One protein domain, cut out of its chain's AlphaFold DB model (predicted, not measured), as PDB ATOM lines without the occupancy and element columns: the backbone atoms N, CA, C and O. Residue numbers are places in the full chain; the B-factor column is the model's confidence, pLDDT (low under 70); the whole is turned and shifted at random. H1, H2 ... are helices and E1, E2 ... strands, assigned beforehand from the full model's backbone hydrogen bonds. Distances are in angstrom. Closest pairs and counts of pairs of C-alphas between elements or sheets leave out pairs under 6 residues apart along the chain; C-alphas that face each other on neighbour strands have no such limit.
ATOM      1  N   ASN A   2     203.425 197.177 151.302       95.81
ATOM      2  CA  ASN A   2     202.076 197.500 151.782       95.81
ATOM      3  C   ASN A   2     202.085 198.722 152.720       95.81
ATOM      4  O   ASN A   2     203.147 199.187 153.135       95.81
ATOM      5  N   ILE A   3     200.903 199.265 153.037       95.81
ATOM      6  CA  ILE A   3     200.791 200.469 153.880       95.81
ATOM      7  C   ILE A   3     201.283 200.189 155.308       95.81
ATOM      8  O   ILE A   3     201.936 201.047 155.898       95.81
ATOM      9  N   LYS A   4     201.017 198.995 155.862       95.12
ATOM     10  CA  LYS A   4     201.466 198.627 157.220       95.12
ATOM     11  C   LYS A   4     202.994 198.651 157.323       95.12
ATOM     12  O   LYS A   4     203.525 199.223 158.270       95.12
ATOM     13  N   ASP A   5     203.688 198.089 156.341       96.94
ATOM     14  CA  ASP A   5     205.149 198.037 156.296       96.94
ATOM     15  C   ASP A   5     205.754 199.422 156.050       96.94
ATOM     16  O   ASP A   5     206.704 199.802 156.730       96.94
ATOM     17  N   ALA A   6     205.138 200.236 155.189       97.50
ATOM     18  CA  ALA A   6     205.552 201.625 154.994       97.50
ATOM     19  C   ALA A   6     205.425 202.460 156.282       97.50
ATOM     20  O   ALA A   6     206.325 203.225 156.629       97.50
ATOM     21  N   CYS A   7     204.333 202.284 157.034       96.06
ATOM     22  CA  CYS A   7     204.160 202.930 158.335       96.06
ATOM     23  C   CYS A   7     205.168 202.420 159.378       96.06
ATOM     24  O   CYS A   7     205.647 203.205 160.195       96.06
ATOM     25  N   ARG A   8     205.528 201.130 159.359       97.50
ATOM     26  CA  ARG A   8     206.592 200.588 160.224       97.50
ATOM     27  C   ARG A   8     207.945 201.220 159.905       97.50
ATOM     28  O   ARG A   8     208.631 201.644 160.829       97.50
ATOM     29  N   TYR A   9     208.276 201.356 158.625       98.38
ATOM     30  CA  TYR A   9     209.495 202.032 158.188       98.38
ATOM     31  C   TYR A   9     209.524 203.510 158.614       98.38
ATOM     32  O   TYR A   9     210.524 203.982 159.147       98.38
ATOM     33  N   GLN A  10     208.402 204.235 158.521       97.69
ATOM     34  CA  GLN A  10     208.307 205.594 159.077       97.69
ATOM     35  C   GLN A  10     208.561 205.668 160.586       97.69
ATOM     36  O   GLN A  10     209.180 206.627 161.061       97.69
ATOM     37  N   ASN A  11     208.060 204.693 161.346       98.06
ATOM     38  CA  ASN A  11     208.282 204.636 162.789       98.06
ATOM     39  C   ASN A  11     209.758 204.379 163.108       98.06
ATOM     40  O   ASN A  11     210.302 205.051 163.982       98.06
ATOM     41  N   PHE A  12     210.402 203.478 162.363       98.50
ATOM     42  CA  PHE A  12     211.845 203.250 162.428       98.50
ATOM     43  C   PHE A  12     212.626 204.551 162.185       98.50
ATOM     44  O   PHE A  12     213.338 205.000 163.079       98.50
ATOM     45  N   LEU A  13     212.393 205.234 161.056       98.50
ATOM     46  CA  LEU A  13     213.060 206.507 160.741       98.50
ATOM     47  C   LEU A  13     212.844 207.554 161.836       98.50
ATOM     48  O   LEU A  13     213.769 208.264 162.218       98.50
ATOM     49  N   THR A  14     211.621 207.648 162.366       98.44
ATOM     50  CA  THR A  14     211.300 208.576 163.458       98.44
ATOM     51  C   THR A  14     212.127 208.275 164.701       98.44
ATOM     52  O   THR A  14     212.719 209.194 165.259       98.44
ATOM     53  N   SER A  15     212.199 207.006 165.104       98.31
ATOM     54  CA  SER A  15     212.996 206.578 166.253       98.31
ATOM     55  C   SER A  15     214.478 206.899 166.049       98.31
ATOM     56  O   SER A  15     215.087 207.518 166.917       98.31
ATOM     57  N   THR A  16     215.041 206.557 164.888       98.38
ATOM     58  CA  THR A  16     216.454 206.796 164.555       98.38
ATOM     59  C   THR A  16     216.798 208.286 164.551       98.38
ATOM     60  O   THR A  16     217.777 208.693 165.176       98.38
ATOM     61  N   ILE A  17     215.967 209.122 163.914       98.56
ATOM     62  CA  ILE A  17     216.131 210.585 163.918       98.56
ATOM     63  C   ILE A  17     216.123 211.112 165.352       98.56
ATOM     64  O   ILE A  17     216.999 211.891 165.721       98.56
ATOM     65  N   THR A  18     215.155 210.689 166.166       98.56
ATOM     66  CA  THR A  18     215.036 211.131 167.557       98.56
ATOM     67  C   THR A  18     216.261 210.735 168.385       98.56
ATOM     68  O   THR A  18     216.813 211.590 169.077       98.56
ATOM     69  N   THR A  19     216.743 209.494 168.274       98.06
ATOM     70  CA  THR A  19     217.962 209.038 168.963       98.06
ATOM     71  C   THR A  19     219.176 209.885 168.584       98.06
ATOM     72  O   THR A  19     219.867 210.411 169.456       98.06
ATOM     73  N   LEU A  20     219.410 210.095 167.287       98.00
ATOM     74  CA  LEU A  20     220.548 210.884 166.819       98.00
ATOM     75  C   LEU A  20     220.434 212.368 167.204       98.00
ATOM     76  O   LEU A  20     221.436 212.994 167.541       98.00
ATOM     77  N   GLN A  21     219.228 212.940 167.215       98.19
ATOM     78  CA  GLN A  21     219.010 214.307 167.699       98.19
ATOM     79  C   GLN A  21     219.352 214.449 169.187       98.19
ATOM     80  O   GLN A  21     220.006 215.425 169.562       98.19
ATOM     81  N   TYR A  22     218.982 213.473 170.022       97.81
ATOM     82  CA  TYR A  22     219.393 213.457 171.428       97.81
ATOM     83  C   TYR A  22     220.910 213.347 171.583       97.81
ATOM     84  O   TYR A  22     221.490 214.065 172.401       97.81
ATOM     85  N   TYR A  23     221.564 212.517 170.766       96.62
ATOM     86  CA  TYR A  23     223.022 212.412 170.751       96.62
ATOM     87  C   TYR A  23     223.686 213.765 170.449       96.62
ATOM     88  O   TYR A  23     224.575 214.183 171.191       96.62
ATOM     89  N   VAL A  24     223.226 214.474 169.409       96.88
ATOM     90  CA  VAL A  24     223.757 215.791 168.998       96.88
ATOM     91  C   VAL A  24     223.482 216.880 170.045       96.88
ATOM     92  O   VAL A  24     224.280 217.802 170.202       96.88
ATOM     93  N   GLN A  25     222.370 216.790 170.779       97.00
ATOM     94  CA  GLN A  25     222.030 217.740 171.843       97.00
ATOM     95  C   GLN A  25     222.942 217.601 173.078       97.00
ATOM     96  O   GLN A  25     223.121 218.564 173.828       97.00
ATOM     97  N   ASN A  26     223.514 216.419 173.311       95.56
ATOM     98  CA  ASN A  26     224.342 216.153 174.481       95.56
ATOM     99  C   ASN A  26     225.754 216.751 174.327       95.56
ATOM    100  O   ASN A  26     226.549 216.309 173.500       95.56
ATOM    101  N   GLN A  27     226.103 217.722 175.179       93.62
ATOM    102  CA  GLN A  27     227.406 218.401 175.143       93.62
ATOM    103  C   GLN A  27     228.596 217.446 175.288       93.62
ATOM    104  O   GLN A  27     229.618 217.657 174.631       93.62
ATOM    105  N   ASN A  28     228.448 216.368 176.063       93.44
ATOM    106  CA  ASN A  28     229.497 215.360 176.242       93.44
ATOM    107  C   ASN A  28     229.871 214.665 174.923       93.44
ATOM    108  O   ASN A  28     231.010 214.241 174.755       93.44
ATOM    109  N   ASN A  29     228.935 214.595 173.973       93.44
ATOM    110  CA  ASN A  29     229.129 213.934 172.686       93.44
ATOM    111  C   ASN A  29     229.725 214.861 171.614       93.44
ATOM    112  O   ASN A  29     230.306 214.386 170.637       93.44
ATOM    113  N   VAL A  30     229.601 216.183 171.776       93.44
ATOM    114  CA  VAL A  30     229.950 217.158 170.723       93.44
ATOM    115  C   VAL A  30     231.122 218.067 171.077       93.44
ATOM    116  O   VAL A  30     231.774 218.593 170.176       93.44
ATOM    117  N   MET A  31     231.449 218.224 172.361       93.75
ATOM    118  CA  MET A  31     232.548 219.081 172.810       93.75
ATOM    119  C   MET A  31     233.836 218.290 173.069       93.75
ATOM    120  O   MET A  31     233.838 217.064 173.180       93.75
ATOM    121  N   LYS A  32     234.954 219.018 173.118       94.06
ATOM    122  CA  LYS A  32     236.203 218.569 173.734       94.06
ATOM    123  C   LYS A  32     236.426 219.420 174.972       94.06
ATOM    124  O   LYS A  32     236.231 220.634 174.908       94.06
ATOM    125  N   THR A  33     236.846 218.793 176.060       94.94
ATOM    126  CA  THR A  33     237.090 219.474 177.331       94.94
ATOM    127  C   THR A  33     238.561 219.350 177.687       94.94
ATOM    128  O   THR A  33     239.100 218.248 177.782       94.94
ATOM    129  N   GLU A  34     239.210 220.495 177.883       96.69
ATOM    130  CA  GLU A  34     240.569 220.586 178.404       96.69
ATOM    131  C   GLU A  34     240.555 221.434 179.675       96.69
ATOM    132  O   GLU A  34     240.087 222.574 179.684       96.69
ATOM    133  N   GLU A  35     241.077 220.877 180.759       96.50
ATOM    134  CA  GLU A  35     241.257 221.575 182.020       96.50
ATOM    135  C   GLU A  35     242.699 222.048 182.142       96.50
ATOM    136  O   GLU A  35     243.631 221.242 182.158       96.50
ATOM    137  N   LYS A  36     242.885 223.360 182.288       96.62
ATOM    138  CA  LYS A  36     244.180 223.949 182.621       96.62
ATOM    139  C   LYS A  36     244.261 224.214 184.123       96.62
ATOM    140  O   LYS A  36     243.643 225.138 184.647       96.62
ATOM    141  N   HIS A  37     245.046 223.401 184.811       95.75
ATOM    142  CA  HIS A  37     245.309 223.464 186.244       95.75
ATOM    143  C   HIS A  37     246.464 224.441 186.499       95.75
ATOM    144  O   HIS A  37     247.631 224.069 186.398       95.75
ATOM    145  N   LEU A  38     246.134 225.694 186.829       96.56
ATOM    146  CA  LEU A  38     247.090 226.796 187.030       96.56
ATOM    147  C   LEU A  38     247.779 226.759 188.410       96.56
ATOM    148  O   LEU A  38     247.662 227.697 189.205       96.56
ATOM    149  N   ARG A  39     248.431 225.642 188.748       95.56
ATOM    150  CA  ARG A  39     249.002 225.412 190.088       95.56
ATOM    151  C   ARG A  39     250.132 226.384 190.423       95.56
ATOM    152  O   ARG A  39     250.257 226.771 191.589       95.56
ATOM    153  N   LYS A  40     250.882 226.836 189.414       95.44
ATOM    154  CA  LYS A  40     252.025 227.740 189.581       95.44
ATOM    155  C   LYS A  40     251.634 229.099 190.161       95.44
ATOM    156  O   LYS A  40     252.429 229.732 190.848       95.44
ATOM    157  N   ASN A  41     250.388 229.527 189.938       95.19
ATOM    158  CA  ASN A  41     249.861 230.798 190.447       95.19
ATOM    159  C   ASN A  41     249.755 230.850 191.979       95.19
ATOM    160  O   ASN A  41     249.717 231.938 192.546       95.19
ATOM    161  N   VAL A  42     249.660 229.692 192.638       95.69
ATOM    162  CA  VAL A  42     249.519 229.589 194.099       95.69
ATOM    163  C   VAL A  42     250.767 228.973 194.729       95.69
ATOM    164  O   VAL A  42     251.136 229.346 195.839       95.69
ATOM    165  N   ASN A  43     251.433 228.054 194.027       94.12
ATOM    166  CA  ASN A  43     252.669 227.423 194.469       94.12
ATOM    167  C   ASN A  43     253.722 227.497 193.354       94.12
ATOM    168  O   ASN A  43     253.634 226.770 192.369       94.12
ATOM    169  N   THR A  44     254.732 228.353 193.528       92.62
ATOM    170  CA  THR A  44     255.787 228.587 192.529       92.62
ATOM    171  C   THR A  44     256.690 227.379 192.277       92.62
ATOM    172  O   THR A  44     257.392 227.368 191.269       92.62
ATOM    173  N   ASP A  45     256.659 226.372 193.157       94.62
ATOM    174  CA  ASP A  45     257.491 225.164 193.072       94.62
ATOM    175  C   ASP A  45     256.868 224.056 192.201       94.62
ATOM    176  O   ASP A  45     257.471 222.998 192.014       94.62
ATOM    177  N   VAL A  46     255.657 224.267 191.669       94.69
ATOM    178  CA  VAL A  46     254.979 223.325 190.764       94.69
ATOM    179  C   VAL A  46     254.612 223.996 189.443       94.69
ATOM    180  O   VAL A  46     254.286 225.179 189.395       94.69
ATOM    181  N   GLU A  47     254.643 223.223 188.359       95.12
ATOM    182  CA  GLU A  47     254.224 223.694 187.038       95.12
ATOM    183  C   GLU A  47     252.710 223.555 186.832       95.12
ATOM    184  O   GLU A  47     252.035 222.739 187.472       95.12
ATOM    185  N   ASP A  48     252.183 224.362 185.912       96.56
ATOM    186  CA  ASP A  48     250.810 224.226 185.437       96.56
ATOM    187  C   ASP A  48     250.633 222.911 184.662       96.56
ATOM    188  O   ASP A  48     251.532 222.450 183.959       96.56
ATOM    189  N   GLU A  49     249.445 222.323 184.751       96.25
ATOM    190  CA  GLU A  49     249.115 221.045 184.115       96.25
ATOM    191  C   GLU A  49     247.904 221.221 183.189       96.25
ATOM    192  O   GLU A  49     246.946 221.908 183.539       96.25
ATOM    193  N   VAL A  50     247.923 220.604 182.007       96.62
ATOM    194  CA  VAL A  50     246.760 220.543 181.106       96.62
ATOM    195  C   VAL A  50     246.273 219.101 181.044       96.62
ATOM    196  O   VAL A  50     247.056 218.198 180.754       96.62
ATOM    197  N   LYS A  51     244.985 218.882 181.310       96.38
ATOM    198  CA  LYS A  51     244.338 217.567 181.245       96.38
ATOM    199  C   LYS A  51     243.229 217.578 180.210       96.38
ATOM    200  O   LYS A  51     242.362 218.442 180.255       96.38
ATOM    201  N   ASN A  52     243.216 216.588 179.324       94.88
ATOM    202  CA  ASN A  52     242.047 216.321 178.497       94.88
ATOM    203  C   ASN A  52     241.032 215.535 179.338       94.88
ATOM    204  O   ASN A  52     241.315 214.415 179.762       94.88
ATOM    205  N   THR A  53     239.876 216.140 179.591       94.75
ATOM    206  CA  THR A  53     238.761 215.549 180.343       94.75
ATOM    207  C   THR A  53     237.531 215.358 179.457       94.75
ATOM    208  O   THR A  53     236.404 215.302 179.946       94.75
ATOM    209  N   THR A  54     237.735 215.250 178.138       93.12
ATOM    210  CA  THR A  54     236.668 214.949 177.176       93.12
ATOM    211  C   THR A  54     236.031 213.599 177.526       93.12
ATOM    212  O   THR A  54     236.753 212.600 177.575       93.12
ATOM    213  N   PRO A  55     234.706 213.543 177.759       92.38
ATOM    214  CA  PRO A  55     234.003 212.287 177.985       92.38
ATOM    215  C   PRO A  55     234.115 211.342 176.785       92.38
ATOM    216  O   PRO A  55     234.262 211.778 175.641       92.38
ATOM    217  N   GLU A  56     234.005 210.039 177.043       92.12
ATOM    218  CA  GLU A  56     233.857 209.058 175.971       92.12
ATOM    219  C   GLU A  56     232.533 209.301 175.236       92.12
ATOM    220  O   GLU A  56     231.485 209.490 175.857       92.12
ATOM    221  N   ARG A  57     232.603 209.345 173.904       91.94
ATOM    222  CA  ARG A  57     231.434 209.553 173.050       91.94
ATOM    223  C   ARG A  57     230.717 208.229 172.845       91.94
ATOM    224  O   ARG A  57     231.366 207.216 172.616       91.94
ATOM    225  N   GLU A  58     229.391 208.275 172.839       91.19
ATOM    226  CA  GLU A  58     228.551 207.092 172.599       91.19
ATOM    227  C   GLU A  58     228.796 206.472 171.212       91.19
ATOM    228  O   GLU A  58     228.808 205.254 171.074       91.19
ATOM    229  N   TYR A  59     229.073 207.302 170.197       92.50
ATOM    230  CA  TYR A  59     229.343 206.848 168.835       92.50
ATOM    231  C   TYR A  59     230.718 207.293 168.344       92.50
ATOM    232  O   TYR A  59     231.089 208.468 168.419       92.50
ATOM    233  N   ASN A  60     231.449 206.362 167.727       88.75
ATOM    234  CA  ASN A  60     232.716 206.641 167.052       88.75
ATOM    235  C   ASN A  60     232.488 207.175 165.622       88.75
ATOM    236  O   ASN A  60     232.928 206.591 164.630       88.75
ATOM    237  N   CYS A  61     231.736 208.272 165.512       91.25
ATOM    238  CA  CYS A  61     231.446 208.957 164.256       91.25
ATOM    239  C   CYS A  61     231.554 210.481 164.441       91.25
ATOM    240  O   CYS A  61     231.242 211.026 165.503       91.25
ATOM    241  N   GLY A  62     232.047 211.173 163.410       91.50
ATOM    242  CA  GLY A  62     232.185 212.630 163.416       91.50
ATOM    243  C   GLY A  62     230.824 213.321 163.499       91.50
ATOM    244  O   GLY A  62     229.863 212.881 162.867       91.50
ATOM    245  N   ILE A  63     230.739 214.417 164.255       93.81
ATOM    246  CA  ILE A  63     229.466 215.115 164.484       93.81
ATOM    247  C   ILE A  63     228.883 215.672 163.181       93.81
ATOM    248  O   ILE A  63     227.674 215.631 162.974       93.81
ATOM    249  N   GLU A  64     229.741 216.109 162.264       94.31
ATOM    250  CA  GLU A  64     229.366 216.600 160.942       94.31
ATOM    251  C   GLU A  64     228.694 215.495 160.118       94.31
ATOM    252  O   GLU A  64     227.635 215.724 159.539       94.31
ATOM    253  N   LYS A  65     229.256 214.274 160.135       95.50
ATOM    254  CA  LYS A  65     228.668 213.105 159.462       95.50
ATOM    255  C   LYS A  65     227.300 212.759 160.054       95.50
ATOM    256  O   LYS A  65     226.358 212.533 159.302       95.50
ATOM    257  N   ILE A  66     227.174 212.771 161.385       96.50
ATOM    258  CA  ILE A  66     225.906 212.485 162.076       96.50
ATOM    259  C   ILE A  66     224.834 213.516 161.705       96.50
ATOM    260  O   ILE A  66     223.715 213.137 161.370       96.50
ATOM    261  N   VAL A  67     225.154 214.812 161.709       97.00
ATOM    262  CA  VAL A  67     224.191 215.867 161.351       97.00
ATOM    263  C   VAL A  67     223.761 215.761 159.885       97.00
ATOM    264  O   VAL A  67     222.570 215.878 159.591       97.00
ATOM    265  N   THR A  68     224.691 215.486 158.965       97.56
ATOM    266  CA  THR A  68     224.348 215.223 157.559       97.56
ATOM    267  C   THR A  68     223.442 214.000 157.422       97.56
ATOM    268  O   THR A  68     222.457 214.057 156.687       97.56
ATOM    269  N   PHE A  69     223.711 212.928 158.167       97.88
ATOM    270  CA  PHE A  69     222.888 211.722 158.141       97.88
ATOM    271  C   PHE A  69     221.480 211.951 158.703       97.88
ATOM    272  O   PHE A  69     220.505 211.512 158.101       97.88
ATOM    273  N   ILE A  70     221.334 212.721 159.789       98.38
ATOM    274  CA  ILE A  70     220.014 213.138 160.291       98.38
ATOM    275  C   ILE A  70     219.223 213.858 159.190       98.38
ATOM    276  O   ILE A  70     218.037 213.581 159.019       98.38
ATOM    277  N   SER A  71     219.862 214.754 158.427       98.25
ATOM    278  CA  SER A  71     219.201 215.433 157.304       98.25
ATOM    279  C   SER A  71     218.725 214.440 156.240       98.25
ATOM    280  O   SER A  71     217.583 214.530 155.801       98.25
ATOM    281  N   GLN A  72     219.558 213.459 155.878       98.06
ATOM    282  CA  GLN A  72     219.190 212.411 154.918       98.06
ATOM    283  C   GLN A  72     218.006 211.570 155.411       98.06
ATOM    284  O   GLN A  72     217.081 211.306 154.647       98.06
ATOM    285  N   LEU A  73     217.983 211.205 156.696       98.44
ATOM    286  CA  LEU A  73     216.867 210.471 157.299       98.44
ATOM    287  C   LEU A  73     215.561 211.281 157.285       98.44
ATOM    288  O   LEU A  73     214.481 210.709 157.123       98.44
ATOM    289  N   ILE A  74     215.634 212.605 157.455       98.62
ATOM    290  CA  ILE A  74     214.467 213.495 157.360       98.62
ATOM    291  C   ILE A  74     213.913 213.507 155.929       98.62
ATOM    292  O   ILE A  74     212.698 213.372 155.754       98.62
ATOM    293  N   ASP A  75     214.780 213.616 154.921       98.31
ATOM    294  CA  ASP A  75     214.382 213.575 153.508       98.31
ATOM    295  C   ASP A  75     213.785 212.209 153.136       98.31
ATOM    296  O   ASP A  75     212.712 212.129 152.534       98.31
ATOM    297  N   GLU A  76     214.414 211.123 153.583       98.19
ATOM    298  CA  GLU A  76     213.915 209.756 153.428       98.19
ATOM    299  C   GLU A  76     212.518 209.594 154.048       98.19
ATOM    300  O   GLU A  76     211.592 209.061 153.423       98.19
ATOM    301  N   LYS A  77     212.313 210.134 155.254       98.38
ATOM    302  CA  LYS A  77     211.013 210.125 155.934       98.38
ATOM    303  C   LYS A  77     209.949 210.896 155.149       98.38
ATOM    304  O   LYS A  77     208.792 210.460 155.103       98.38
ATOM    305  N   LEU A  78     210.302 212.020 154.527       98.38
ATOM    306  CA  LEU A  78     209.394 212.774 153.659       98.38
ATOM    307  C   LEU A  78     209.015 211.970 152.407       98.38
ATOM    308  O   LEU A  78     207.835 211.934 152.036       98.38
ATOM    309  N   ASN A  79     209.981 211.286 151.793       98.06
ATOM    310  CA  ASN A  79     209.764 210.482 150.593       98.06
ATOM    311  C   ASN A  79     208.781 209.332 150.854       98.06
ATOM    312  O   ASN A  79     207.766 209.223 150.156       98.06
ATOM    313  N   VAL A  80     208.996 208.538 151.913       98.06
ATOM    314  CA  VAL A  80     208.048 207.471 152.277       98.06
ATOM    315  C   VAL A  80     206.678 208.042 152.663       98.06
ATOM    316  O   VAL A  80     205.652 207.471 152.303       98.06
ATOM    317  N   SER A  81     206.616 209.190 153.348       97.44
ATOM    318  CA  SER A  81     205.340 209.842 153.703       97.44
ATOM    319  C   SER A  81     204.530 210.242 152.485       97.44
ATOM    320  O   SER A  81     203.328 209.977 152.422       97.44
ATOM    321  N   THR A  82     205.201 210.801 151.488       97.62
ATOM    322  CA  THR A  82     204.581 211.169 150.217       97.62
ATOM    323  C   THR A  82     204.101 209.928 149.463       97.62
ATOM    324  O   THR A  82     202.990 209.918 148.932       97.62
ATOM    325  N   ALA A  83     204.888 208.849 149.460       97.38
ATOM    326  CA  ALA A  83     204.499 207.591 148.829       97.38
ATOM    327  C   ALA A  83     203.277 206.945 149.505       97.38
ATOM    328  O   ALA A  83     202.376 206.472 148.807       97.38
ATOM    329  N   ILE A  84     203.204 206.959 150.842       96.25
ATOM    330  CA  ILE A  84     202.027 206.484 151.584       96.25
ATOM    331  C   ILE A  84     200.801 207.321 151.229       96.25
ATOM    332  O   ILE A  84     199.760 206.755 150.904       96.25
ATOM    333  N   GLU A  85     200.907 208.649 151.265       95.50
ATOM    334  CA  GLU A  85     199.786 209.540 150.955       95.50
ATOM    335  C   GLU A  85     199.258 209.316 149.530       95.50
ATOM    336  O   GLU A  85     198.052 209.188 149.315       95.50
ATOM    337  N   ASN A  86     200.155 209.177 148.553       94.88
ATOM    338  CA  ASN A  86     199.777 208.866 147.175       94.88
ATOM    339  C   ASN A  86     199.070 207.508 147.068       94.88
ATOM    340  O   ASN A  86     198.038 207.403 146.401       94.88
ATOM    341  N   ALA A  87     199.573 206.484 147.765       93.94
ATOM    342  CA  ALA A  87     198.935 205.173 147.807       93.94
ATOM    343  C   ALA A  87     197.523 205.256 148.410       93.94
ATOM    344  O   ALA A  87     196.572 204.737 147.822       93.94
ATOM    345  N   LYS A  88     197.357 205.981 149.523       92.38
ATOM    346  CA  LYS A  88     196.052 206.210 150.158       92.38
ATOM    347  C   LYS A  88     195.070 206.922 149.230       92.38
ATOM    348  O   LYS A  88     193.915 206.516 149.153       92.38
ATOM    349  N   ARG A  89     195.510 207.952 148.501       89.38
ATOM    350  CA  ARG A  89     194.664 208.684 147.538       89.38
ATOM    351  C   ARG A  89     194.259 207.844 146.337       89.38
ATOM    352  O   ARG A  89     193.169 208.030 145.806       89.38
ATOM    353  N   SER A  90     195.129 206.933 145.908       85.44
ATOM    354  CA  SER A  90     194.867 206.061 144.763       85.44
ATOM    355  C   SER A  90     193.808 204.989 145.041       85.44
ATOM    356  O   SER A  90     193.326 204.355 144.102       85.44
ATOM    357  N   TYR A  91     193.431 204.788 146.309       82.81
ATOM    358  CA  TYR A  91     192.556 203.702 146.719       82.81
ATOM    359  C   TYR A  91     191.344 204.198 147.519       82.81
ATOM    360  O   TYR A  91     191.463 204.783 148.593       82.81
ATOM    361  N   LEU A  92     190.147 203.895 147.018       81.94
ATOM    362  CA  LEU A  92     188.888 204.060 147.745       81.94
ATOM    363  C   LEU A  92     188.415 202.697 148.242       81.94
ATOM    364  O   LEU A  92     188.544 201.703 147.527       81.94
ATOM    365  N   ILE A 193     200.478 198.617 147.462       93.62
ATOM    366  CA  ILE A 193     200.167 199.830 146.684       93.62
ATOM    367  C   ILE A 193     201.102 201.005 146.981       93.62
ATOM    368  O   ILE A 193     201.037 202.025 146.301       93.62
ATOM    369  N   VAL A 194     201.996 200.874 147.965       96.62
ATOM    370  CA  VAL A 194     203.018 201.890 148.234       96.62
ATOM    371  C   VAL A 194     204.209 201.625 147.315       96.62
ATOM    372  O   VAL A 194     204.991 200.695 147.545       96.62
ATOM    373  N   ALA A 195     204.313 202.435 146.260       95.50
ATOM    374  CA  ALA A 195     205.427 202.446 145.313       95.50
ATOM    375  C   ALA A 195     206.646 203.133 145.946       95.50
ATOM    376  O   ALA A 195     206.931 204.300 145.690       95.50
ATOM    377  N   TYR A 196     207.305 202.405 146.842       97.19
ATOM    378  CA  TYR A 196     208.466 202.859 147.591       97.19
ATOM    379  C   TYR A 196     209.383 201.677 147.904       97.19
ATOM    380  O   TYR A 196     208.887 200.568 148.134       97.19
ATOM    381  N   GLU A 197     210.687 201.931 147.943       96.19
ATOM    382  CA  GLU A 197     211.727 200.982 148.334       96.19
ATOM    383  C   GLU A 197     212.535 201.605 149.486       96.19
ATOM    384  O   GLU A 197     213.013 202.727 149.321       96.19
ATOM    385  N   PRO A 198     212.623 200.955 150.665       96.44
ATOM    386  CA  PRO A 198     213.379 201.484 151.797       96.44
ATOM    387  C   PRO A 198     214.869 201.597 151.472       96.44
ATOM    388  O   PRO A 198     215.441 200.673 150.898       96.44
ATOM    389  N   GLN A 199     215.505 202.687 151.899       95.69
ATOM    390  CA  GLN A 199     216.966 202.821 151.848       95.69
ATOM    391  C   GLN A 199     217.683 202.102 152.998       95.69
ATOM    392  O   GLN A 199     218.859 201.771 152.867       95.69
ATOM    393  N   PHE A 200     216.984 201.871 154.108       95.88
ATOM    394  CA  PHE A 200     217.530 201.274 155.328       95.88
ATOM    395  C   PHE A 200     216.699 200.061 155.750       95.88
ATOM    396  O   PHE A 200     215.490 200.015 155.481       95.88
ATOM    397  N   ASP A 201     217.315 199.100 156.439       95.62
ATOM    398  CA  ASP A 201     216.570 198.007 157.054       95.62
ATOM    399  C   ASP A 201     215.952 198.495 158.372       95.62
ATOM    400  O   ASP A 201     216.589 199.173 159.177       95.62
ATOM    401  N   ILE A 202     214.690 198.142 158.624       96.44
ATOM    402  CA  ILE A 202     214.011 198.460 159.891       96.44
ATOM    403  C   ILE A 202     214.649 197.769 161.103       96.44
ATOM    404  O   ILE A 202     214.307 198.097 162.242       96.44
ATOM    405  N   HIS A 203     215.490 196.766 160.858       96.31
ATOM    406  CA  HIS A 203     216.215 196.010 161.865       96.31
ATOM    407  C   HIS A 203     217.612 196.565 162.148       96.31
ATOM    408  O   HIS A 203     218.220 196.114 163.117       96.31
ATOM    409  N   ASP A 204     218.084 197.544 161.368       96.25
ATOM    410  CA  ASP A 204     219.382 198.177 161.591       96.25
ATOM    411  C   ASP A 204     219.370 198.994 162.894       96.25
ATOM    412  O   ASP A 204     218.473 199.800 163.163       96.25
ATOM    413  N   SER A 205     220.396 198.815 163.715       95.62
ATOM    414  CA  SER A 205     220.675 199.675 164.868       95.62
ATOM    415  C   SER A 205     221.297 201.008 164.442       95.62
ATOM    416  O   SER A 205     221.839 201.150 163.345       95.62
ATOM    417  N   VAL A 206     221.265 202.014 165.323       96.25
ATOM    418  CA  VAL A 206     221.907 203.310 165.041       96.25
ATOM    419  C   VAL A 206     223.409 203.130 164.817       96.25
ATOM    420  O   VAL A 206     223.983 203.746 163.924       96.25
ATOM    421  N   GLU A 207     224.036 202.251 165.588       94.81
ATOM    422  CA  GLU A 207     225.446 201.905 165.498       94.81
ATOM    423  C   GLU A 207     225.798 201.301 164.132       94.81
ATOM    424  O   GLU A 207     226.777 201.727 163.522       94.81
ATOM    425  N   GLU A 208     224.990 200.367 163.624       95.25
ATOM    426  CA  GLU A 208     225.176 199.765 162.294       95.25
ATOM    427  C   GLU A 208     224.999 200.798 161.177       95.25
ATOM    428  O   GLU A 208     225.834 200.887 160.273       95.25
ATOM    429  N   LEU A 209     223.966 201.642 161.274       95.94
ATOM    430  CA  LEU A 209     223.743 202.726 160.317       95.94
ATOM    431  C   LEU A 209     224.928 203.694 160.280       95.94
ATOM    432  O   LEU A 209     225.380 204.068 159.200       95.94
ATOM    433  N   LEU A 210     225.458 204.082 161.443       95.06
ATOM    434  CA  LEU A 210     226.599 204.992 161.536       95.06
ATOM    435  C   LEU A 210     227.914 204.340 161.094       95.06
ATOM    436  O   LEU A 210     228.759 205.031 160.522       95.06
ATOM    437  N   ALA A 211     228.101 203.038 161.328       90.38
ATOM    438  CA  ALA A 211     229.276 202.299 160.864       90.38
ATOM    439  C   ALA A 211     229.371 202.294 159.329       90.38
ATOM    440  O   ALA A 211     230.461 202.430 158.780       90.38
ATOM    441  N   ASN A 212     228.229 202.246 158.638       84.31
ATOM    442  CA  ASN A 212     228.156 202.302 157.177       84.31
ATOM    443  C   ASN A 212     228.446 203.701 156.586       84.31
ATOM    444  O   ASN A 212     228.577 203.834 155.370       84.31
ATOM    445  N   LEU A 213     228.564 204.743 157.421       82.06
ATOM    446  CA  LEU A 213     228.935 206.108 157.010       82.06
ATOM    447  C   LEU A 213     230.449 206.378 157.083       82.06
ATOM    448  O   LEU A 213     230.883 207.504 156.793       82.06
ATOM    449  N   GLN A 214     231.248 205.420 157.572       56.78
ATOM    450  CA  GLN A 214     232.692 205.589 157.767       56.78
ATOM    451  C   GLN A 214     233.447 205.626 156.441       56.78
ATOM    452  O   GLN A 214     234.130 206.668 156.258       56.78
TER     453      GLN A 214
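Overview. This is residues 2 to 92 and 193 to 214 of the 214 residues of an uncharacterized protein of Clostridiaceae bacterium (UniProt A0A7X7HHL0). Two long helices, H1 and H3, lie side by side, and beyond one end the thin strand hairpin of E1 and E2 lengthens the rod. The printed part has 113 residues, with named elements ordered H1, H2, E1, E2, H3, H4; it is mostly helix, with E1 - E2 antiparallel. It is extended, with radius of gyration of the C-alphas 22.2 A and spans of 84 by 21 by 17 A.

Along the chain. Find C-alpha 3 at (200.791, 200.469, 153.880); H1 runs 32.7 A to residue 25. H2 is residues 27 to 30, E1 34 to 37, E2 49 to 52. H3, residues 63 to 90, spans 40.8 A; H4, residues 206 to 211, ends at (229.276, 202.299, 160.864).

Arrangement. H1 and H3 touch at a shallow tilt of 23 degrees, opposite ways; their closest C-alphas, 17 and 70, are 5.9 A apart. H4 only just touches H1, with 3 pairs of C-alphas within 8 A, the closest Thr 16 and Val 206. Between E1 and E2, N 35 and O 51 are within hydrogen-bond range, 2.8 A. In H1, H3 and H4 every O i to N i+4 pair is too.

Size, cuts and confidence. Residues 93 to 192 are cut out, leaving 12.1 A between C-alphas 92 and 193. The E1 to E2 link is long. Residue 214 alone is under pLDDT 70.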